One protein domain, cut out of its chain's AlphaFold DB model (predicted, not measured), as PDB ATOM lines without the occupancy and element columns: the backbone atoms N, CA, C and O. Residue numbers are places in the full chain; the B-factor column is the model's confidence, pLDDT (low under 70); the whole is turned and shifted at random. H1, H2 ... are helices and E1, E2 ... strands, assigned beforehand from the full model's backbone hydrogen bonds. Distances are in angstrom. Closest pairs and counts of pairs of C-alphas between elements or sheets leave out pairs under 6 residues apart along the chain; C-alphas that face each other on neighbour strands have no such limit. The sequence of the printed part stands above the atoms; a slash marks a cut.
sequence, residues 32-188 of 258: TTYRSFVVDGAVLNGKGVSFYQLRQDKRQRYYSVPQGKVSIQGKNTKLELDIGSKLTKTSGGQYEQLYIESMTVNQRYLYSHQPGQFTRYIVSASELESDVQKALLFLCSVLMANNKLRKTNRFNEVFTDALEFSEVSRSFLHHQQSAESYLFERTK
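Overview. This is residues 32 to 188 of the 258 residues of the protein "J domain-containing protein" of Geomicrobium sp. JCM 19038 (UniProt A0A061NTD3). A strongly twisted antiparallel sheet of six strands is covered on one face by the long helix H2, which lies near the middle of the domain, and the longer helix H3 crosses H2 on the side away from this sheet. A small sheet, E1 E4 E5, sits beside the first part of H3, and the short H1 packs on H2 and the last part of H3. The printed part has 157 residues, with nine named strands followed by three named helices; the orders are E2 E3 E6 E7 E8 E9 and E1 E4 E5, both sheets antiparallel. The class is mixed, helices and strands, and the whole is compact, with a radius of gyration of the C-alphas of 15.2 A and spans of 42 by 38 by 29 A.

Arrangement. E1, residues 32 to 34, runs on into E2, residues 36 to 39, at 80 degrees. E2 and E3, residues 42 to 46, form a hairpin, with N 44 and O 37 at 2.8 A. E4, residues 50 to 54, is antiparallel to E1, with N 34 and O 51 at 3.0 A, and forms a hairpin with E5, residues 61 to 64, with N 52 and O 62 at 2.8 A. E6, residues 68 to 73, is antiparallel to E3, with N 71 and O 45 at 2.8 A. E6, E7, residues 78 to 90, E8, residues 93 to 105, and E9, residues 108 to 111, make a meander, each strand the antiparallel neighbour of the one before, with N 70 and O 81 at 2.8 A, N 101 and O 82 at 2.7 A, and N 105 and O 108 at 2.9 A. H1, residues 118 to 124, only grazes this larger sheet. H2, residues 130 to 151, is on one face of it, two layers, a helix on a sheet; its closest C-alphas to E8 are those of Asn 147 and Gln 97, 5.7 A. H1 and H2 form a helical hairpin at a shallow tilt of 17 degrees, closest at Phe 118 and Cys 140, C-alphas 6.0 A apart. H3, residues 162 to 187, touches H2 with residues 171 to 183 alone, opposite ways at a steep tilt of 55 degrees, closest at the C-alphas of Ala 145 and His 175, 4.9 A. H3 stands at the level of the sheet E1 E4 E5, only just, at a height of 1.8 A on a local plane fitted to 6 C-alphas. Every O i to N i+4 pair is within hydrogen-bond range in H2 and H3, and 2 of 3 in H1.

Along the chain. E1 begins at C-alpha 32, (-2.411, 31.963, 34.957). E7 and E8 each measure 36.4 A from first to last C-alpha, and E7 bends by 53 degrees at residue 87. H2 measures 31.6 A and H3 36.2 A, ending at C-alpha 187, (13.202, 50.088, 58.249).

Size, cuts and confidence. The two C-alphas farthest apart, those of Asn 76 and Ser 91, are 45.7 A apart. The printed part has no cut, and no link between named elements is long. The mean pLDDT of the printed part is 81.1; 24 residues are under 70, among them 54 to 59, 110 to 114 and 154 to 158.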
ATOM      1  N   THR A  32      -1.749  32.660  33.840       66.19
ATOM      2  CA  THR A  32      -2.411  31.963  34.957       66.19
ATOM      3  C   THR A  32      -2.706  32.955  36.073       66.19
ATOM      4  O   THR A  32      -1.797  33.674  36.487       66.19
ATOM      5  N   THR A  33      -3.951  32.960  36.556       69.00
ATOM      6  CA  THR A  33      -4.395  33.778  37.690       69.00
ATOM      7  C   THR A  33      -4.525  32.915  38.937       69.00
ATOM      8  O   THR A  33      -5.257  31.924  38.933       69.00
ATOM      9  N   TYR A  34      -3.857  33.304  40.018       69.56
ATOM     10  CA  TYR A  34      -4.006  32.659  41.326       69.56
ATOM     11  C   TYR A  34      -4.811  33.551  42.278       69.56
ATOM     12  O   TYR A  34      -4.829  34.770  42.119       69.56
ATOM     13  N   ARG A  35      -5.467  32.938  43.274       70.31
ATOM     14  CA  ARG A  35      -6.195  33.635  44.361       70.31
ATOM     15  C   ARG A  35      -5.422  33.683  45.683       70.31
ATOM     16  O   ARG A  35      -5.771  34.454  46.575       70.31
ATOM     17  N   SER A  36      -4.385  32.860  45.808       72.69
ATOM     18  CA  SER A  36      -3.511  32.782  46.975       72.69
ATOM     19  C   SER A  36      -2.052  32.637  46.548       72.69
ATOM     20  O   SER A  36      -1.758  32.133  45.461       72.69
ATOM     21  N   PHE A  37      -1.137  33.105  47.394       75.06
ATOM     22  CA  PHE A  37       0.302  33.069  47.145       75.06
ATOM     23  C   PHE A  37       1.059  32.840  48.452       75.06
ATOM     24  O   PHE A  37       0.665  33.362  49.488       75.06
ATOM     25  N   VAL A  38       2.140  32.063  48.423       71.44
ATOM     26  CA  VAL A  38       2.937  31.757  49.620       71.44
ATOM     27  C   VAL A  38       4.255  32.518  49.559       71.44
ATOM     28  O   VAL A  38       4.992  32.394  48.582       71.44
ATOM     29  N   VAL A  39       4.565  33.280  50.610       73.88
ATOM     30  CA  VAL A  39       5.822  34.027  50.770       73.88
ATOM     31  C   VAL A  39       6.473  33.604  52.076       73.88
ATOM     32  O   VAL A  39       5.929  33.848  53.146       73.88
ATOM     33  N   ASP A  40       7.636  32.957  51.983       70.62
ATOM     34  CA  ASP A  40       8.460  32.564  53.137       70.62
ATOM     35  C   ASP A  40       7.712  31.809  54.256       70.62
ATOM     36  O   ASP A  40       8.049  31.923  55.431       70.62
ATOM     37  N   GLY A  41       6.721  30.992  53.883       64.75
ATOM     38  CA  GLY A  41       5.911  30.194  54.812       64.75
ATOM     39  C   GLY A  41       4.594  30.850  55.225       64.75
ATOM     40  O   GLY A  41       3.707  30.149  55.701       64.75
ATOM     41  N   ALA A  42       4.420  32.147  54.963       68.12
ATOM     42  CA  ALA A  42       3.154  32.831  55.172       68.12
ATOM     43  C   ALA A  42       2.268  32.747  53.922       68.12
ATOM     44  O   ALA A  42       2.730  32.927  52.790       68.12
ATOM     45  N   VAL A  43       0.974  32.498  54.122       73.00
ATOM     46  CA  VAL A  43      -0.012  32.455  53.032       73.00
ATOM     47  C   VAL A  43      -0.674  33.821  52.894       73.00
ATOM     48  O   VAL A  43      -1.280  34.312  53.844       73.00
ATOM     49  N   LEU A  44      -0.578  34.415  51.705       74.44
ATOM     50  CA  LEU A  44      -1.301  35.609  51.292       74.44
ATOM     51  C   LEU A  44      -2.588  35.189  50.585       74.44
ATOM     52  O   LEU A  44      -2.552  34.643  49.482       74.44
ATOM     53  N   ASN A  45      -3.723  35.484  51.207       78.38
ATOM     54  CA  ASN A  45      -5.049  35.275  50.637       78.38
ATOM     55  C   ASN A  45      -5.704  36.629  50.396       78.38
ATOM     56  O   ASN A  45      -5.842  37.415  51.331       78.38
ATOM     57  N   GLY A  46      -6.122  36.904  49.163       70.69
ATOM     58  CA  GLY A  46      -6.751  38.174  48.820       70.69
ATOM     59  C   GLY A  46      -8.123  37.988  48.193       70.69
ATOM     60  O   GLY A  46      -8.262  37.284  47.193       70.69
ATOM     61  N   LYS A  47      -9.146  38.663  48.727       72.19
ATOM     62  CA  LYS A  47     -10.424  38.805  48.015       72.19
ATOM     63  C   LYS A  47     -10.264  39.938  47.002       72.19
ATOM     64  O   LYS A  47     -10.344  41.099  47.382       72.19
ATOM     65  N   GLY A  48     -10.014  39.584  45.741       64.94
ATOM     66  CA  GLY A  48      -9.753  40.546  44.661       64.94
ATOM     67  C   GLY A  48      -8.274  40.727  44.306       64.94
ATOM     68  O   GLY A  48      -7.959  41.580  43.489       64.94
ATOM     69  N   VAL A  49      -7.365  39.928  44.877       67.94
ATOM     70  CA  VAL A  49      -5.949  39.925  44.473       67.94
ATOM     71  C   VAL A  49      -5.746  38.930  43.340       67.94
ATOM     72  O   VAL A  49      -6.134  37.767  43.458       67.94
ATOM     73  N   SER A  50      -5.108  39.392  42.267       75.00
ATOM     74  CA  SER A  50      -4.785  38.576  41.101       75.00
ATOM     75  C   SER A  50      -3.273  38.468  40.964       75.00
ATOM     76  O   SER A  50      -2.575  39.453  40.711       75.00
ATOM     77  N   PHE A  51      -2.758  37.249  41.112       72.94
ATOM     78  CA  PHE A  51      -1.358  36.947  40.819       72.94
ATOM     79  C   PHE A  51      -1.265  36.429  39.390       72.94
ATOM     80  O   PHE A  51      -1.901  35.426  39.075       72.94
ATOM     81  N   TYR A  52      -0.469  37.086  38.552       74.88
ATOM     82  CA  TYR A  52      -0.311  36.754  37.144       74.88
ATOM     83  C   TYR A  52       1.075  36.170  36.870       74.88
ATOM     84  O   TYR A  52       2.100  36.710  37.299       74.88
ATOM     85  N   GLN A  53       1.119  35.077  36.113       73.75
ATOM     86  CA  GLN A  53       2.367  34.443  35.689       73.75
ATOM     87  C   GLN A  53       2.303  34.052  34.214       73.75
ATOM     88  O   GLN A  53       1.338  33.416  33.783       73.75
ATOM     89  N   LEU A  54       3.369  34.372  33.473       68.50
ATOM     90  CA  LEU A  54       3.564  33.893  32.108       68.50
ATOM     91  C   LEU A  54       4.173  32.488  32.151       68.50
ATOM     92  O   LEU A  54       5.281  32.304  32.653       68.50
ATOM     93  N   ARG A  55       3.484  31.470  31.622       63.16
ATOM     94  CA  ARG A  55       4.014  30.090  31.676       63.16
ATOM     95  C   ARG A  55       5.313  29.880  30.892       63.16
ATOM     96  O   ARG A  55       6.111  29.038  31.290       63.16
ATOM     97  N   GLN A  56       5.522  30.622  29.804       62.09
ATOM     98  CA  GLN A  56       6.722  30.487  28.965       62.09
ATOM     99  C   GLN A  56       7.992  30.948  29.657       62.09
ATOM    100  O   GLN A  56       9.050  30.361  29.465       62.09
ATOM    101  N   ASP A  57       7.872  31.983  30.480       63.59
ATOM    102  CA  ASP A  57       8.976  32.517  31.248       63.59
ATOM    103  C   ASP A  57       8.576  32.528  32.718       63.59
ATOM    104  O   ASP A  57       7.980  33.478  33.224       63.59
ATOM    105  N   LYS A  58       8.941  31.452  33.427       61.94
ATOM    106  CA  LYS A  58       8.661  31.296  34.863       61.94
ATOM    107  C   LYS A  58       9.245  32.436  35.717       61.94
ATOM    108  O   LYS A  58       8.865  32.542  36.890       61.94
ATOM    109  N   ARG A  59      10.152  33.256  35.162       62.38
ATOM    110  CA  ARG A  59      10.758  34.425  35.816       62.38
ATOM    111  C   ARG A  59       9.872  35.669  35.727       62.38
ATOM    112  O   ARG A  59       9.981  36.533  36.592       62.38
ATOM    113  N   GLN A  60       8.977  35.758  34.742       71.94
ATOM    114  CA  GLN A  60       8.081  36.904  34.577       71.94
ATOM    115  C   GLN A  60       6.799  36.709  35.384       71.94
ATOM    116  O   GLN A  60       5.927  35.896  35.060       71.94
ATOM    117  N   ARG A  61       6.706  37.474  36.471       77.50
ATOM    118  CA  ARG A  61       5.570  37.490  37.390       77.50
ATOM    119  C   ARG A  61       5.104  38.925  37.559       77.50
ATOM    120  O   ARG A  61       5.921  39.837  37.662       77.50
ATOM    121  N   TYR A  62       3.794  39.101  37.599       81.12
ATOM    122  CA  TYR A  62       3.163  40.380  37.867       81.12
ATOM    123  C   TYR A  62       2.118  40.193  38.967       81.12
ATOM    124  O   TYR A  62       1.359  39.222  38.959       81.12
ATOM    125  N   TYR A  63       2.087  41.108  39.931       82.12
ATOM    126  CA  TYR A  63       1.196  41.011  41.084       82.12
ATOM    127  C   TYR A  63       0.240  42.204  41.092       82.12
ATOM    128  O   TYR A  63       0.639  43.325  41.410       82.12
ATOM    129  N   SER A  64      -1.033  41.965  40.763       81.44
ATOM    130  CA  SER A  64      -2.065  42.996  40.864       81.44
ATOM    131  C   SER A  64      -2.783  42.887  42.196       81.44
ATOM    132  O   SER A  64      -3.378  41.863  42.538       81.44
ATOM    133  N   VAL A  65      -2.739  43.984  42.934       81.50
ATOM    134  CA  VAL A  65      -3.457  44.160  44.188       81.50
ATOM    135  C   VAL A  65      -4.305  45.407  43.976       81.50
ATOM    136  O   VAL A  65      -3.764  46.486  44.159       81.50
ATOM    137  N   PRO A  66      -5.546  45.304  43.467       74.75
ATOM    138  CA  PRO A  66      -6.364  46.468  43.147       74.75
ATOM    139  C   PRO A  66      -6.888  47.111  44.433       74.75
ATOM    140  O   PRO A  66      -6.367  48.128  44.861       74.75
ATOM    141  N   GLN A  67      -7.864  46.494  45.094       85.06
ATOM    142  CA  GLN A  67      -8.431  46.925  46.370       85.06
ATOM    143  C   GLN A  67      -8.974  45.702  47.118       85.06
ATOM    144  O   GLN A  67      -9.177  44.639  46.522       85.06
ATOM    145  N   GLY A  68      -9.256  45.866  48.408       87.19
ATOM    146  CA  GLY A  68      -9.946  44.877  49.228       87.19
ATOM    147  C   GLY A  68      -9.064  44.255  50.301       87.19
ATOM    148  O   GLY A  68      -8.056  44.815  50.719       87.19
ATOM    149  N   LYS A  69      -9.462  43.073  50.773       88.19
ATOM    150  CA  LYS A  69      -8.875  42.471  51.974       88.19
ATOM    151  C   LYS A  69      -7.802  41.450  51.636       88.19
ATOM    152  O   LYS A  69      -8.061  40.507  50.883       88.19
ATOM    153  N   VAL A  70      -6.639  41.608  52.260       89.69
ATOM    154  CA  VAL A  70      -5.519  40.666  52.211       89.69
ATOM    155  C   VAL A  70      -5.271  40.112  53.604       89.69
ATOM    156  O   VAL A  70      -5.088  40.865  54.553       89.69
ATOM    157  N   SER A  71      -5.247  38.789  53.730       89.69
ATOM    158  CA  SER A  71      -4.842  38.111  54.957       89.69
ATOM    159  C   SER A  71      -3.487  37.445  54.760       89.69
ATOM    160  O   SER A  71      -3.288  36.732  53.778       89.69
ATOM    161  N   ILE A  72      -2.577  37.694  55.695       89.38
ATOM    162  CA  ILE A  72      -1.275  37.051  55.834       89.38
ATOM    163  C   ILE A  72      -1.356  36.156  57.070       89.38
ATOM    164  O   ILE A  72      -1.570  36.645  58.179       89.38
ATOM    165  N   GLN A  73      -1.197  34.849  56.887       88.31
ATOM    166  CA  GLN A  73      -1.238  33.881  57.982       88.31
ATOM    167  C   GLN A  73       0.145  33.266  58.204       88.31
ATOM    168  O   GLN A  73       0.660  32.594  57.311       88.31
ATOM    169  N   GLY A  74       0.723  33.527  59.378       85.81
ATOM    170  CA  GLY A  74       1.891  32.842  59.936       85.81
ATOM    171  C   GLY A  74       1.483  31.721  60.895       85.81
ATOM    172  O   GLY A  74       0.329  31.279  60.905       85.81
ATOM    173  N   LYS A  75       2.424  31.266  61.729       82.56
ATOM    174  CA  LYS A  75       2.209  30.134  62.644       82.56
ATOM    175  C   LYS A  75       1.242  30.475  63.776       82.56
ATOM    176  O   LYS A  75       0.321  29.708  64.038       82.56
ATOM    177  N   ASN A  76       1.452  31.608  64.446       86.31
ATOM    178  CA  ASN A  76       0.599  32.073  65.550       86.31
ATOM    179  C   ASN A  76       0.043  33.478  65.301       86.31
ATOM    180  O   ASN A  76      -0.615  34.061  66.165       86.31
ATOM    181  N   THR A  77       0.339  34.047  64.133       88.19
ATOM    182  CA  THR A  77      -0.035  35.411  63.787       88.19
ATOM    183  C   THR A  77      -0.883  35.423  62.528       88.19
ATOM    184  O   THR A  77      -0.456  34.985  61.464       88.19
ATOM    185  N   LYS A  78      -2.087  35.979  62.636       90.88
ATOM    186  CA  LYS A  78      -2.938  36.335  61.506       90.88
ATOM    187  C   LYS A  78      -2.952  37.847  61.371       90.88
ATOM    188  O   LYS A  78      -3.408  38.553  62.265       90.88
ATOM    189  N   LEU A  79      -2.475  38.330  60.240       90.81
ATOM    190  CA  LEU A  79      -2.489  39.729  59.861       90.81
ATOM    191  C   LEU A  79      -3.557  39.919  58.779       90.81
ATOM    192  O   LEU A  79      -3.606  39.176  57.802       90.81
ATOM    193  N   GLU A  80      -4.441  40.885  58.963       91.62
ATOM    194  CA  GLU A  80      -5.478  41.263  58.007       91.62
ATOM    195  C   GLU A  80      -5.289  42.728  57.634       91.62
ATOM    196  O   GLU A  80      -5.123  43.591  58.496       91.62
ATOM    197  N   LEU A  81      -5.288  42.994  56.336       90.69
ATOM    198  CA  LEU A  81      -5.042  44.298  55.749       90.69
ATOM    199  C   LEU A  81      -6.226  44.649  54.866       90.69
ATOM    200  O   LEU A  81      -6.614  43.845  54.017       90.69
ATOM    201  N   ASP A  82      -6.776  45.841  55.055       90.00
ATOM    202  CA  ASP A  82      -7.733  46.414  54.117       90.00
ATOM    203  C   ASP A  82      -6.998  47.379  53.193       90.00
ATOM    204  O   ASP A  82      -6.260  48.246  53.663       90.00
ATOM    205  N   ILE A  83      -7.129  47.184  51.887       90.62
ATOM    206  CA  ILE A  83      -6.422  47.944  50.860       90.62
ATOM    207  C   ILE A  83      -7.432  48.853  50.181       90.62
ATOM    208  O   ILE A  83      -8.278  48.395  49.410       90.62
ATOM    209  N   GLY A  84      -7.306  50.143  50.466       90.12
ATOM    210  CA  GLY A  84      -8.116  51.194  49.874       90.12
ATOM    211  C   GLY A  84      -7.420  51.853  48.688       90.12
ATOM    212  O   GLY A  84      -6.247  51.598  48.379       90.12
ATOM    213  N   SER A  85      -8.143  52.762  48.041       90.81
ATOM    214  CA  SER A  85      -7.598  53.602  46.984       90.81
ATOM    215  C   SER A  85      -8.052  55.052  47.102       90.81
ATOM    216  O   SER A  85      -9.066  55.380  47.717       90.81
ATOM    217  N   LYS A  86      -7.245  55.955  46.548       91.88
ATOM    218  CA  LYS A  86      -7.533  57.386  46.507       91.88
ATOM    219  C   LYS A  86      -7.088  57.962  45.175       91.88
ATOM    220  O   LYS A  86      -5.969  57.711  44.733       91.88
ATOM    221  N   LEU A  87      -7.936  58.777  44.555       92.31
ATOM    222  CA  LEU A  87      -7.554  59.540  43.369       92.31
ATOM    223  C   LEU A  87      -6.557  60.641  43.748       92.31
ATOM    224  O   LEU A  87      -6.851  61.518  44.565       92.31
ATOM    225  N   THR A  88      -5.385  60.611  43.119       90.62
ATOM    226  CA  THR A  88      -4.302  61.575  43.321       90.62
ATOM    227  C   THR A  88      -4.047  62.340  42.025       90.62
ATOM    228  O   THR A  88      -3.888  61.749  40.956       90.62
ATOM    229  N   LYS A  89      -3.983  63.675  42.113       91.38
ATOM    230  CA  LYS A  89      -3.653  64.548  40.975       91.38
ATOM    231  C   LYS A  89      -2.144  64.778  40.892       91.38
ATOM    232  O   LYS A  89      -1.489  65.017  41.904       91.38
ATOM    233  N   THR A  90      -1.600  64.748  39.683       87.06
ATOM    234  CA  THR A  90      -0.217  65.127  39.358       87.06
ATOM    235  C   THR A  90      -0.199  66.029  38.132       87.06
ATOM    236  O   THR A  90      -1.218  66.185  37.463       87.06
ATOM    237  N   SER A  91       0.968  66.585  37.801       84.94
ATOM    238  CA  SER A  91       1.165  67.330  36.553       84.94
ATOM    239  C   SER A  91       0.834  66.511  35.297       84.94
ATOM    240  O   SER A  91       0.451  67.092  34.291       84.94
ATOM    241  N   GLY A  92       0.945  65.178  35.359       86.06
ATOM    242  CA  GLY A  92       0.653  64.263  34.249       86.06
ATOM    243  C   GLY A  92      -0.777  63.714  34.209       86.06
ATOM    244  O   GLY A  92      -1.049  62.842  33.391       86.06
ATOM    245  N   GLY A  93      -1.677  64.171  35.088       88.75
ATOM    246  CA  GLY A  93      -3.062  63.695  35.160       88.75
ATOM    247  C   GLY A  93      -3.461  63.153  36.533       88.75
ATOM    248  O   GLY A  93      -2.771  63.362  37.537       88.75
ATOM    249  N   GLN A  94      -4.612  62.483  36.579       89.69
ATOM    250  CA  GLN A  94      -5.123  61.819  37.777       89.69
ATOM    251  C   GLN A  94      -4.841  60.324  37.695       89.69
ATOM    252  O   GLN A  94      -5.023  59.724  36.641       89.69
ATOM    253  N   TYR A  95      -4.422  59.730  38.806       89.31
ATOM    254  CA  TYR A  95      -4.266  58.286  38.910       89.31
ATOM    255  C   TYR A  95      -4.796  57.798  40.253       89.31
ATOM    256  O   TYR A  95      -4.836  58.533  41.242       89.31
ATOM    257  N   GLU A  96      -5.206  56.541  40.277       89.31
ATOM    258  CA  GLU A  96      -5.618  55.864  41.494       89.31
ATOM    259  C   GLU A  96      -4.386  55.393  42.273       89.31
ATOM    260  O   GLU A  96      -3.559  54.637  41.760       89.31
ATOM    261  N   GLN A  97      -4.255  55.856  43.514       90.44
ATOM    262  CA  GLN A  97      -3.188  55.478  44.427       90.44
ATOM    263  C   GLN A  97      -3.716  54.523  45.495       90.44
ATOM    264  O   GLN A  97      -4.624  54.857  46.252       90.44
ATOM    265  N   LEU A  98      -3.080  53.366  45.595       90.12
ATOM    266  CA  LEU A  98      -3.383  52.317  46.555       90.12
ATOM    267  C   LEU A  98      -2.672  52.549  47.883       90.12
ATOM    268  O   LEU A  98      -1.522  53.014  47.914       90.12
ATOM    269  N   TYR A  99      -3.332  52.185  48.977       89.62
ATOM    270  CA  TYR A  99      -2.785  52.262  50.328       89.62
ATOM    271  C   TYR A  99      -3.430  51.228  51.257       89.62
ATOM    272  O   TYR A  99      -4.483  50.680  50.956       89.62
ATOM    273  N   ILE A 100      -2.784  50.956  52.391       89.94
ATOM    274  CA  ILE A 100      -3.346  50.101  53.438       89.94
ATOM    275  C   ILE A 100      -4.238  50.984  54.316       89.94
ATOM    276  O   ILE A 100      -3.754  51.840  55.051       89.94
ATOM    277  N   GLU A 101      -5.546  50.815  54.205       88.69
ATOM    278  CA  GLU A 101      -6.534  51.573  54.965       88.69
ATOM    279  C   GLU A 101      -6.568  51.146  56.430       88.69
ATOM    280  O   GLU A 101      -6.609  51.998  57.318       88.69
ATOM    281  N   SER A 102      -6.492  49.841  56.691       87.88
ATOM    282  CA  SER A 102      -6.436  49.312  58.052       87.88
ATOM    283  C   SER A 102      -5.572  48.065  58.158       87.88
ATOM    284  O   SER A 102      -5.387  47.325  57.190       87.88
ATOM    285  N   MET A 103      -5.038  47.843  59.359       89.56
ATOM    286  CA  MET A 103      -4.236  46.677  59.703       89.56
ATOM    287  C   MET A 103      -4.693  46.085  61.038       89.56
ATOM    288  O   MET A 103      -4.699  46.770  62.061       89.56
ATOM    289  N   THR A 104      -5.035  44.800  61.030       87.25
ATOM    290  CA  THR A 104      -5.490  44.037  62.198       87.25
ATOM    291  C   THR A 104      -4.570  42.841  62.414       87.25
ATOM    292  O   THR A 104      -4.335  42.070  61.489       87.25
ATOM    293  N   VAL A 105      -4.057  42.660  63.630       88.94
ATOM    294  CA  VAL A 105      -3.212  41.517  64.010       88.94
ATOM    295  C   VAL A 105      -3.946  40.705  65.062       88.94
ATOM    296  O   VAL A 105      -4.308  41.234  66.108       88.94
ATOM    297  N   ASN A 106      -4.167  39.416  64.810       86.88
ATOM    298  CA  ASN A 106      -4.861  38.510  65.728       86.88
ATOM    299  C   ASN A 106      -6.188  39.102  66.236       86.88
ATOM    300  O   ASN A 106      -6.462  39.097  67.433       86.88
ATOM    301  N   GLN A 107      -6.986  39.660  65.314       82.31
ATOM    302  CA  GLN A 107      -8.270  40.335  65.583       82.31
ATOM    303  C   GLN A 107      -8.171  41.616  66.430       82.31
ATOM    304  O   GLN A 107      -9.189  42.231  66.741       82.31
ATOM    305  N   ARG A 108      -6.961  42.062  66.775       77.31
ATOM    306  CA  ARG A 108      -6.721  43.355  67.410       77.31
ATOM    307  C   ARG A 108      -6.378  44.369  66.336       77.31
ATOM    308  O   ARG A 108      -5.393  44.221  65.613       77.31
ATOM    309  N   TYR A 109      -7.217  45.387  66.218       75.75
ATOM    310  CA  TYR A 109      -6.951  46.510  65.336       75.75
ATOM    311  C   TYR A 109      -5.668  47.203  65.795       75.75
ATOM    312  O   TYR A 109      -5.586  47.616  66.952       75.75
ATOM    313  N   LEU A 110      -4.675  47.303  64.910       66.75
ATOM    314  CA  LEU A 110      -3.490  48.095  65.200       66.75
ATOM    315  C   LEU A 110      -3.762  49.550  64.827       66.75
ATOM    316  O   LEU A 110      -3.941  50.345  65.739       66.75
ATOM    317  N   TYR A 111      -3.838  49.918  63.541       68.69
ATOM    318  CA  TYR A 111      -3.970  51.327  63.122       68.69
ATOM    319  C   TYR A 111      -4.512  51.491  61.684       68.69
ATOM    320  O   TYR A 111      -4.559  50.536  60.906       68.69
ATOM    321  N   SER A 112      -4.847  52.742  61.332       60.00
ATOM    322  CA  SER A 112      -5.065  53.252  59.968       60.00
ATOM    323  C   SER A 112      -4.011  54.324  59.675       60.00
ATOM    324  O   SER A 112      -3.644  55.110  60.556       60.00
ATOM    325  N   HIS A 113      -3.478  54.351  58.459       64.12
ATOM    326  CA  HIS A 113      -2.414  55.273  58.067       64.12
ATOM    327  C   HIS A 113      -2.769  56.005  56.771       64.12
ATOM    328  O   HIS A 113      -3.639  55.608  56.002       64.12
ATOM    329  N   GLN A 114      -2.059  57.109  56.529       69.19
ATOM    330  CA  GLN A 114      -2.242  57.924  55.333       69.19
ATOM    331  C   GLN A 114      -1.644  57.236  54.089       69.19
ATOM    332  O   GLN A 114      -0.653  56.495  54.204       69.19
ATOM    333  N   PRO A 115      -2.176  57.521  52.883       70.19
ATOM    334  CA  PRO A 115      -1.624  57.014  51.635       70.19
ATOM    335  C   PRO A 115      -0.118  57.276  51.501       70.19
ATOM    336  O   PRO A 115       0.362  58.383  51.738       70.19
ATOM    337  N   GLY A 116       0.641  56.248  51.110       67.00
ATOM    338  CA  GLY A 116       2.085  56.354  50.859       67.00
ATOM    339  C   GLY A 116       3.005  56.165  52.072       67.00
ATOM    340  O   GLY A 116       4.221  56.203  51.904       67.00
ATOM    341  N   GLN A 117       2.485  55.904  53.276       79.50
ATOM    342  CA  GLN A 117       3.309  55.693  54.481       79.50
ATOM    343  C   GLN A 117       3.769  54.235  54.685       79.50
ATOM    344  O   GLN A 117       3.786  53.741  55.809       79.50
ATOM    345  N   PHE A 118       4.165  53.538  53.612       80.38
ATOM    346  CA  PHE A 118       4.479  52.096  53.622       80.38
ATOM    347  C   PHE A 118       5.538  51.681  54.662       80.38
ATOM    348  O   PHE A 118       5.425  50.629  55.287       80.38
ATOM    349  N   THR A 119       6.528  52.537  54.919       73.88
ATOM    350  CA  THR A 119       7.568  52.300  55.935       73.88
ATOM    351  C   THR A 119       7.013  52.203  57.355       73.88
ATOM    352  O   THR A 119       7.525  51.419  58.149       73.88
ATOM    353  N   ARG A 120       5.954  52.954  57.684       76.00
ATOM    354  CA  ARG A 120       5.372  52.971  59.037       76.00
ATOM    355  C   ARG A 120       4.677  51.661  59.386       76.00
ATOM    356  O   ARG A 120       4.817  51.200  60.516       76.00
ATOM    357  N   TYR A 121       4.009  51.032  58.419       75.44
ATOM    358  CA  TYR A 121       3.379  49.724  58.632       75.44
ATOM    359  C   TYR A 121       4.423  48.667  58.987       75.44
ATOM    360  O   TYR A 121       4.227  47.901  59.921       75.44
ATOM    361  N   ILE A 122       5.564  48.671  58.292       76.69
ATOM    362  CA  ILE A 122       6.630  47.688  58.520       76.69
ATOM    363  C   ILE A 122       7.292  47.894  59.884       76.69
ATOM    364  O   ILE A 122       7.510  46.926  60.603       76.69
ATOM    365  N   VAL A 123       7.566  49.144  60.275       73.62
ATOM    366  CA  VAL A 123       8.116  49.444  61.609       73.62
ATOM    367  C   VAL A 123       7.144  49.015  62.714       73.62
ATOM    368  O   VAL A 123       7.559  48.390  63.688       73.62
ATOM    369  N   SER A 124       5.850  49.287  62.539       73.81
ATOM    370  CA  SER A 124       4.804  48.899  63.501       73.81
ATOM    371  C   SER A 124       4.614  47.382  63.591       73.81
ATOM    372  O   SER A 124       4.127  46.878  64.593       73.81
ATOM    373  N   ALA A 125       5.016  46.651  62.554       73.31
ATOM    374  CA  ALA A 125       4.971  45.198  62.495       73.31
ATOM    375  C   ALA A 125       6.251  44.518  63.015       73.31
ATOM    376  O   ALA A 125       6.380  43.305  62.885       73.31
ATOM    377  N   SER A 126       7.196  45.261  63.602       76.00
ATOM    378  CA  SER A 126       8.485  44.719  64.071       76.00
ATOM    379  C   SER A 126       8.376  43.655  65.174       76.00
ATOM    380  O   SER A 126       9.318  42.888  65.367       76.00
ATOM    381  N   GLU A 127       7.227  43.564  65.847       78.38
ATOM    382  CA  GLU A 127       6.923  42.541  66.855       78.38
ATOM    383  C   GLU A 127       6.278  41.273  66.267       78.38
ATOM    384  O   GLU A 127       6.108  40.282  66.976       78.38
ATOM    385  N   LEU A 128       5.903  41.278  64.981       83.12
ATOM    386  CA  LEU A 128       5.271  40.120  64.342       83.12
ATOM    387  C   LEU A 128       6.272  38.988  64.096       83.12
ATOM    388  O   LEU A 128       7.487  39.188  64.087       83.12
ATOM    389  N   GLU A 129       5.757  37.793  63.822       84.75
ATOM    390  CA  GLU A 129       6.578  36.669  63.375       84.75
ATOM    391  C   GLU A 129       7.370  37.033  62.104       84.75
ATOM    392  O   GLU A 129       6.907  37.785  61.242       84.75
ATOM    393  N   SER A 130       8.598  36.518  61.992       84.31
ATOM    394  CA  SER A 130       9.533  36.921  60.932       84.31
ATOM    395  C   SER A 130       8.993  36.659  59.521       84.31
ATOM    396  O   SER A 130       9.243  37.444  58.613       84.31
ATOM    397  N   ASP A 131       8.258  35.571  59.328       80.75
ATOM    398  CA  ASP A 131       7.557  35.223  58.088       80.75
ATOM    399  C   ASP A 131       6.427  36.213  57.760       80.75
ATOM    400  O   ASP A 131       6.348  36.709  56.634       80.75
ATOM    401  N   VAL A 132       5.612  36.593  58.747       85.50
ATOM    402  CA  VAL A 132       4.553  37.603  58.585       85.50
ATOM    403  C   VAL A 132       5.137  38.974  58.238       85.50
ATOM    404  O   VAL A 132       4.627  39.644  57.339       85.50
ATOM    405  N   GLN A 133       6.241  39.378  58.877       86.25
ATOM    406  CA  GLN A 133       6.939  40.627  58.542       86.25
ATOM    407  C   GLN A 133       7.432  40.645  57.092       86.25
ATOM    408  O   GLN A 133       7.300  41.657  56.403       86.25
ATOM    409  N   LYS A 134       7.979  39.524  56.610       84.19
ATOM    410  CA  LYS A 134       8.455  39.393  55.224       84.19
ATOM    411  C   LYS A 134       7.317  39.461  54.226       84.19
ATOM    412  O   LYS A 134       7.425  40.180  53.236       84.19
ATOM    413  N   ALA A 135       6.220  38.763  54.502       86.06
ATOM    414  CA  ALA A 135       5.029  38.816  53.666       86.06
ATOM    415  C   ALA A 135       4.425  40.230  53.625       86.06
ATOM    416  O   ALA A 135       4.022  40.690  52.555       86.06
ATOM    417  N   LEU A 136       4.431  40.955  54.750       89.75
ATOM    418  CA  LEU A 136       4.020  42.358  54.791       89.75
ATOM    419  C   LEU A 136       4.968  43.251  53.980       89.75
ATOM    420  O   LEU A 136       4.496  44.089  53.212       89.75
ATOM    421  N   LEU A 137       6.291  43.073  54.102       89.75
ATOM    422  CA  LEU A 137       7.249  43.830  53.295       89.75
ATOM    423  C   LEU A 137       7.024  43.586  51.801       89.75
ATOM    424  O   LEU A 137       6.953  44.544  51.027       89.75
ATOM    425  N   PHE A 138       6.895  42.317  51.414       88.12
ATOM    426  CA  PHE A 138       6.603  41.921  50.045       88.12
ATOM    427  C   PHE A 138       5.349  42.642  49.543       88.12
ATOM    428  O   PHE A 138       5.415  43.344  48.535       88.12
ATOM    429  N   LEU A 139       4.239  42.580  50.283       89.56
ATOM    430  CA  LEU A 139       2.999  43.249  49.893       89.56
ATOM    431  C   LEU A 139       3.165  44.772  49.762       89.56
ATOM    432  O   LEU A 139       2.711  45.353  48.777       89.56
ATOM    433  N   CYS A 140       3.852  45.423  50.705       90.81
ATOM    434  CA  CYS A 140       4.157  46.853  50.626       90.81
ATOM    435  C   CYS A 140       4.961  47.197  49.362       90.81
ATOM    436  O   CYS A 140       4.651  48.178  48.685       90.81
ATOM    437  N   SER A 141       5.957  46.379  49.008       90.25
ATOM    438  CA  SER A 141       6.748  46.585  47.790       90.25
ATOM    439  C   SER A 141       5.913  46.427  46.513       90.25
ATOM    440  O   SER A 141       6.038  47.242  45.596       90.25
ATOM    441  N   VAL A 142       4.993  45.456  46.486       89.44
ATOM    442  CA  VAL A 142       4.047  45.238  45.382       89.44
ATOM    443  C   VAL A 142       3.114  46.439  45.220       89.44
ATOM    444  O   VAL A 142       2.945  46.943  44.110       89.44
ATOM    445  N   LEU A 143       2.547  46.952  46.318       90.94
ATOM    446  CA  LEU A 143       1.682  48.136  46.290       90.94
ATOM    447  C   LEU A 143       2.429  49.376  45.781       90.94
ATOM    448  O   LEU A 143       1.894  50.139  44.974       90.94
ATOM    449  N   MET A 144       3.682  49.569  46.200       92.06
ATOM    450  CA  MET A 144       4.529  50.657  45.703       92.06
ATOM    451  C   MET A 144       4.825  50.524  44.204       92.06
ATOM    452  O   MET A 144       4.746  51.520  43.480       92.06
ATOM    453  N   ALA A 145       5.113  49.312  43.725       89.69
ATOM    454  CA  ALA A 145       5.335  49.045  42.308       89.69
ATOM    455  C   ALA A 145       4.068  49.300  41.470       89.69
ATOM    456  O   ALA A 145       4.137  50.013  40.467       89.69
ATOM    457  N   ASN A 146       2.901  48.827  41.922       90.19
ATOM    458  CA  ASN A 146       1.615  49.085  41.264       90.19
ATOM    459  C   ASN A 146       1.296  50.585  41.195       90.19
ATOM    460  O   ASN A 146       0.946  51.091  40.130       90.19
ATOM    461  N   ASN A 147       1.503  51.325  42.288       91.50
ATOM    462  CA  ASN A 147       1.328  52.781  42.305       91.50
ATOM    463  C   ASN A 147       2.247  53.496  41.308       91.50
ATOM    464  O   ASN A 147       1.837  54.464  40.664       91.50
ATOM    465  N   LYS A 148       3.490  53.025  41.156       91.50
ATOM    466  CA  LYS A 148       4.441  53.592  40.195       91.50
ATOM    467  C   LYS A 148       3.987  53.360  38.753       91.50
ATOM    468  O   LYS A 148       4.036  54.304  37.968       91.50
ATOM    469  N   LEU A 149       3.499  52.161  38.432       89.44
ATOM    470  CA  LEU A 149       2.961  51.838  37.107       89.44
ATOM    471  C   LEU A 149       1.710  52.663  36.778       89.44
ATOM    472  O   LEU A 149       1.671  53.290  35.713       89.44
ATOM    473  N   ARG A 150       0.751  52.751  37.714       88.50
ATOM    474  CA  ARG A 150      -0.462  53.583  37.579       88.50
ATOM    475  C   ARG A 150      -0.112  55.046  37.324       88.50
ATOM    476  O   ARG A 150      -0.632  55.648  36.393       88.50
ATOM    477  N   LYS A 151       0.846  55.600  38.077       88.75
ATOM    478  CA  LYS A 151       1.320  56.980  37.882       88.75
ATOM    479  C   LYS A 151       1.891  57.229  36.480       88.75
ATOM    480  O   LYS A 151       1.833  58.352  35.995       88.75
ATOM    481  N   THR A 152       2.471  56.213  35.841       86.81
ATOM    482  CA  THR A 152       3.025  56.328  34.482       86.81
ATOM    483  C   THR A 152       2.003  56.084  33.367       86.81
ATOM    484  O   THR A 152       2.405  56.048  32.209       86.81
ATOM    485  N   ASN A 153       0.709  55.907  33.685       74.88
ATOM    486  CA  ASN A 153      -0.350  55.530  32.732       74.88
ATOM    487  C   ASN A 153      -0.029  54.270  31.904       74.88
ATOM    488  O   ASN A 153      -0.573  54.067  30.825       74.88
ATOM    489  N   ARG A 154       0.842  53.392  32.412       65.50
ATOM    490  CA  ARG A 154       1.200  52.118  31.766       65.50
ATOM    491  C   ARG A 154       0.386  50.947  32.306       65.50
ATOM    492  O   ARG A 154       0.868  49.819  32.318       65.50
ATOM    493  N   PHE A 155      -0.793  51.222  32.854       66.25
ATOM    494  CA  PHE A 155      -1.543  50.223  33.591       66.25
ATOM    495  C   PHE A 155      -2.976  50.104  33.090       66.25
ATOM    496  O   PHE A 155      -3.843  50.875  33.491       66.25
ATOM    497  N   ASN A 156      -3.194  49.089  32.257       62.97
ATOM    498  CA  ASN A 156      -4.488  48.450  32.088       62.97
ATOM    499  C   ASN A 156      -4.457  47.155  32.909       62.97
ATOM    500  O   ASN A 156      -3.511  46.377  32.806       62.97
ATOM    501  N   GLU A 157      -5.470  46.913  33.746       65.00
ATOM    502  CA  GLU A 157      -5.554  45.686  34.565       65.00
ATOM    503  C   GLU A 157      -5.719  44.411  33.724       65.00
ATOM    504  O   GLU A 157      -5.548  43.301  34.234       65.00
ATOM    505  N   VAL A 158      -6.038  44.575  32.439       68.44
ATOM    506  CA  VAL A 158      -6.289  43.510  31.475       68.44
ATOM    507  C   VAL A 158      -5.205  43.556  30.406       68.44
ATOM    508  O   VAL A 158      -5.141  44.504  29.629       68.44
ATOM    509  N   PHE A 159      -4.374  42.517  30.374       74.88
ATOM    510  CA  PHE A 159      -3.373  42.315  29.331       74.88
ATOM    511  C   PHE A 159      -4.023  41.618  28.142       74.88
ATOM    512  O   PHE A 159      -4.668  40.580  28.317       74.88
ATOM    513  N   THR A 160      -3.856  42.181  26.949       73.38
ATOM    514  CA  THR A 160      -4.455  41.627  25.724       73.38
ATOM    515  C   THR A 160      -3.505  40.706  24.969       73.38
ATOM    516  O   THR A 160      -3.957  39.784  24.290       73.38
ATOM    517  N   ASP A 161      -2.196  40.883  25.157       80.88
ATOM    518  CA  ASP A 161      -1.175  40.026  24.572       80.88
ATOM    519  C   ASP A 161       0.017  39.771  25.522       80.88
ATOM    520  O   ASP A 161       0.185  40.381  26.583       80.88
ATOM    521  N   ALA A 162       0.841  38.792  25.150       80.19
ATOM    522  CA  ALA A 162       1.979  38.339  25.942       80.19
ATOM    523  C   ALA A 162       3.157  39.320  25.956       80.19
ATOM    524  O   ALA A 162       3.939  39.322  26.909       80.19
ATOM    525  N   LEU A 163       3.306  40.115  24.895       83.25
ATOM    526  CA  LEU A 163       4.366  41.104  24.754       83.25
ATOM    527  C   LEU A 163       4.097  42.283  25.693       83.25
ATOM    528  O   LEU A 163       4.979  42.634  26.478       83.25
ATOM    529  N   GLU A 164       2.864  42.794  25.708       83.06
ATOM    530  CA  GLU A 164       2.363  43.797  26.650       83.06
ATOM    531  C   GLU A 164       2.582  43.330  28.098       83.06
ATOM    532  O   GLU A 164       3.200  44.033  28.904       83.06
ATOM    533  N   PHE A 165       2.174  42.095  28.419       83.50
ATOM    534  CA  PHE A 165       2.438  41.505  29.735       83.50
ATOM    535  C   PHE A 165       3.939  41.451  30.052       83.50
ATOM    536  O   PHE A 165       4.361  41.744  31.175       83.50
ATOM    537  N   SER A 166       4.771  41.066  29.082       83.56
ATOM    538  CA  SER A 166       6.216  40.949  29.271       83.56
ATOM    539  C   SER A 166       6.861  42.299  29.586       83.56
ATOM    540  O   SER A 166       7.675  42.408  30.505       83.56
ATOM    541  N   GLU A 167       6.468  43.356  28.881       86.25
ATOM    542  CA  GLU A 167       6.962  44.710  29.134       86.25
ATOM    543  C   GLU A 167       6.518  45.241  30.499       86.25
ATOM    544  O   GLU A 167       7.346  45.740  31.275       86.25
ATOM    545  N   VAL A 168       5.235  45.075  30.835       86.12
ATOM    546  CA  VAL A 168       4.694  45.521  32.123       86.12
ATOM    547  C   VAL A 168       5.306  44.733  33.278       86.12
ATOM    548  O   VAL A 168       5.711  45.337  34.271       86.12
ATOM    549  N   SER A 169       5.461  43.414  33.148       84.94
ATOM    550  CA  SER A 169       6.063  42.571  34.191       84.94
ATOM    551  C   SER A 169       7.534  42.912  34.447       84.94
ATOM    552  O   SER A 169       7.947  42.978  35.604       84.94
ATOM    553  N   ARG A 170       8.329  43.223  33.415       86.25
ATOM    554  CA  ARG A 170       9.715  43.695  33.602       86.25
ATOM    555  C   ARG A 170       9.767  45.025  34.348       86.25
ATOM    556  O   ARG A 170      10.532  45.164  35.301       86.25
ATOM    557  N   SER A 171       8.937  45.984  33.935       86.62
ATOM    558  CA  SER A 171       8.837  47.290  34.600       86.62
ATOM    559  C   SER A 171       8.398  47.139  36.061       86.62
ATOM    560  O   SER A 171       8.975  47.745  36.967       86.62
ATOM    561  N   PHE A 172       7.420  46.265  36.302       88.94
ATOM    562  CA  PHE A 172       6.945  45.913  37.631       88.94
ATOM    563  C   PHE A 172       8.063  45.353  38.511       88.94
ATOM    564  O   PHE A 172       8.292  45.888  39.592       88.94
ATOM    565  N   LEU A 173       8.783  44.324  38.050       85.38
ATOM    566  CA  LEU A 173       9.864  43.690  38.814       85.38
ATOM    567  C   LEU A 173      10.959  44.697  39.174       85.38
ATOM    568  O   LEU A 173      11.423  44.726  40.313       85.38
ATOM    569  N   HIS A 174      11.322  45.571  38.234       88.19
ATOM    570  CA  HIS A 174      12.269  46.653  38.490       88.19
ATOM    571  C   HIS A 174      11.766  47.609  39.591       88.19
ATOM    572  O   HIS A 174      12.498  47.940  40.527       88.19
ATOM    573  N   HIS A 175      10.501  48.036  39.525       88.44
ATOM    574  CA  HIS A 175       9.915  48.900  40.553       88.44
ATOM    575  C   HIS A 175       9.749  48.204  41.905       88.44
ATOM    576  O   HIS A 175       9.961  48.846  42.934       88.44
ATOM    577  N   GLN A 176       9.432  46.911  41.911       88.62
ATOM    578  CA  GLN A 176       9.344  46.109  43.123       88.62
ATOM    579  C   GLN A 176      10.705  46.032  43.821       88.62
ATOM    580  O   GLN A 176      10.798  46.381  44.993       88.62
ATOM    581  N   GLN A 177      11.775  45.681  43.102       87.06
ATOM    582  CA  GLN A 177      13.134  45.611  43.661       87.06
ATOM    583  C   GLN A 177      13.615  46.962  44.213       87.06
ATOM    584  O   GLN A 177      14.251  47.033  45.270       87.06
ATOM    585  N   SER A 178      13.289  48.053  43.512       86.94
ATOM    586  CA  SER A 178      13.579  49.411  43.978       86.94
ATOM    587  C   SER A 178      12.807  49.747  45.261       86.94
ATOM    588  O   SER A 178      13.389  50.289  46.201       86.94
ATOM    589  N   ALA A 179      11.522  49.383  45.332       87.44
ATOM    590  CA  ALA A 179      10.696  49.580  46.519       87.44
ATOM    591  C   ALA A 179      11.188  48.743  47.708       87.44
ATOM    592  O   ALA A 179      11.301  49.274  48.809       87.44
ATOM    593  N   GLU A 180      11.537  47.474  47.491       86.69
ATOM    594  CA  GLU A 180      12.138  46.613  48.512       86.69
ATOM    595  C   GLU A 180      13.399  47.263  49.083       86.69
ATOM    596  O   GLU A 180      13.478  47.481  50.291       86.69
ATOM    597  N   SER A 181      14.341  47.661  48.221       85.81
ATOM    598  CA  SER A 181      15.592  48.317  48.629       85.81
ATOM    599  C   SER A 181      15.339  49.572  49.471       85.81
ATOM    600  O   SER A 181      15.912  49.720  50.550       85.81
ATOM    601  N   TYR A 182      14.412  50.428  49.032       87.62
ATOM    602  CA  TYR A 182      14.002  51.621  49.776       87.62
ATOM    603  C   TYR A 182      13.435  51.281  51.163       87.62
ATOM    604  O   TYR A 182      13.789  51.910  52.164       87.62
ATOM    605  N   LEU A 183      12.545  50.288  51.240       84.94
ATOM    606  CA  LEU A 183      11.927  49.880  52.497       84.94
ATOM    607  C   LEU A 183      12.963  49.264  53.449       84.94
ATOM    608  O   LEU A 183      12.917  49.563  54.642       84.94
ATOM    609  N   PHE A 184      13.935  48.494  52.952       83.62
ATOM    610  CA  PHE A 184      15.046  47.975  53.763       83.62
ATOM    611  C   PHE A 184      15.870  49.082  54.403       83.62
ATOM    612  O   PHE A 184      16.052  49.093  55.621       83.62
ATOM    613  N   GLU A 185      16.346  50.027  53.591       84.38
ATOM    614  CA  GLU A 185      17.176  51.136  54.062       84.38
ATOM    615  C   GLU A 185      16.461  51.950  55.144       84.38
ATOM    616  O   GLU A 185      17.071  52.372  56.127       84.38
ATOM    617  N   ARG A 186      15.146  52.133  54.996       83.94
ATOM    618  CA  ARG A 186      14.333  52.926  55.923       83.94
ATOM    619  C   ARG A 186      13.934  52.190  57.193       83.94
ATOM    620  O   ARG A 186      13.832  52.824  58.238       83.94
ATOM    621  N   THR A 187      13.682  50.890  57.110       79.88
ATOM    622  CA  THR A 187      13.202  50.088  58.249       79.88
ATOM    623  C   THR A 187      14.342  49.485  59.060       79.88
ATOM    624  O   THR A 187      14.105  49.017  60.170       79.88
ATOM    625  N   LYS A 188      15.576  49.506  58.532       80.19
ATOM    626  CA  LYS A 188      16.751  48.835  59.111       80.19
ATOM    627  C   LYS A 188      16.533  47.335  59.344       80.19
ATOM    628  O   LYS A 188      17.249  46.730  60.142       80.19
TER     629      LYS A 188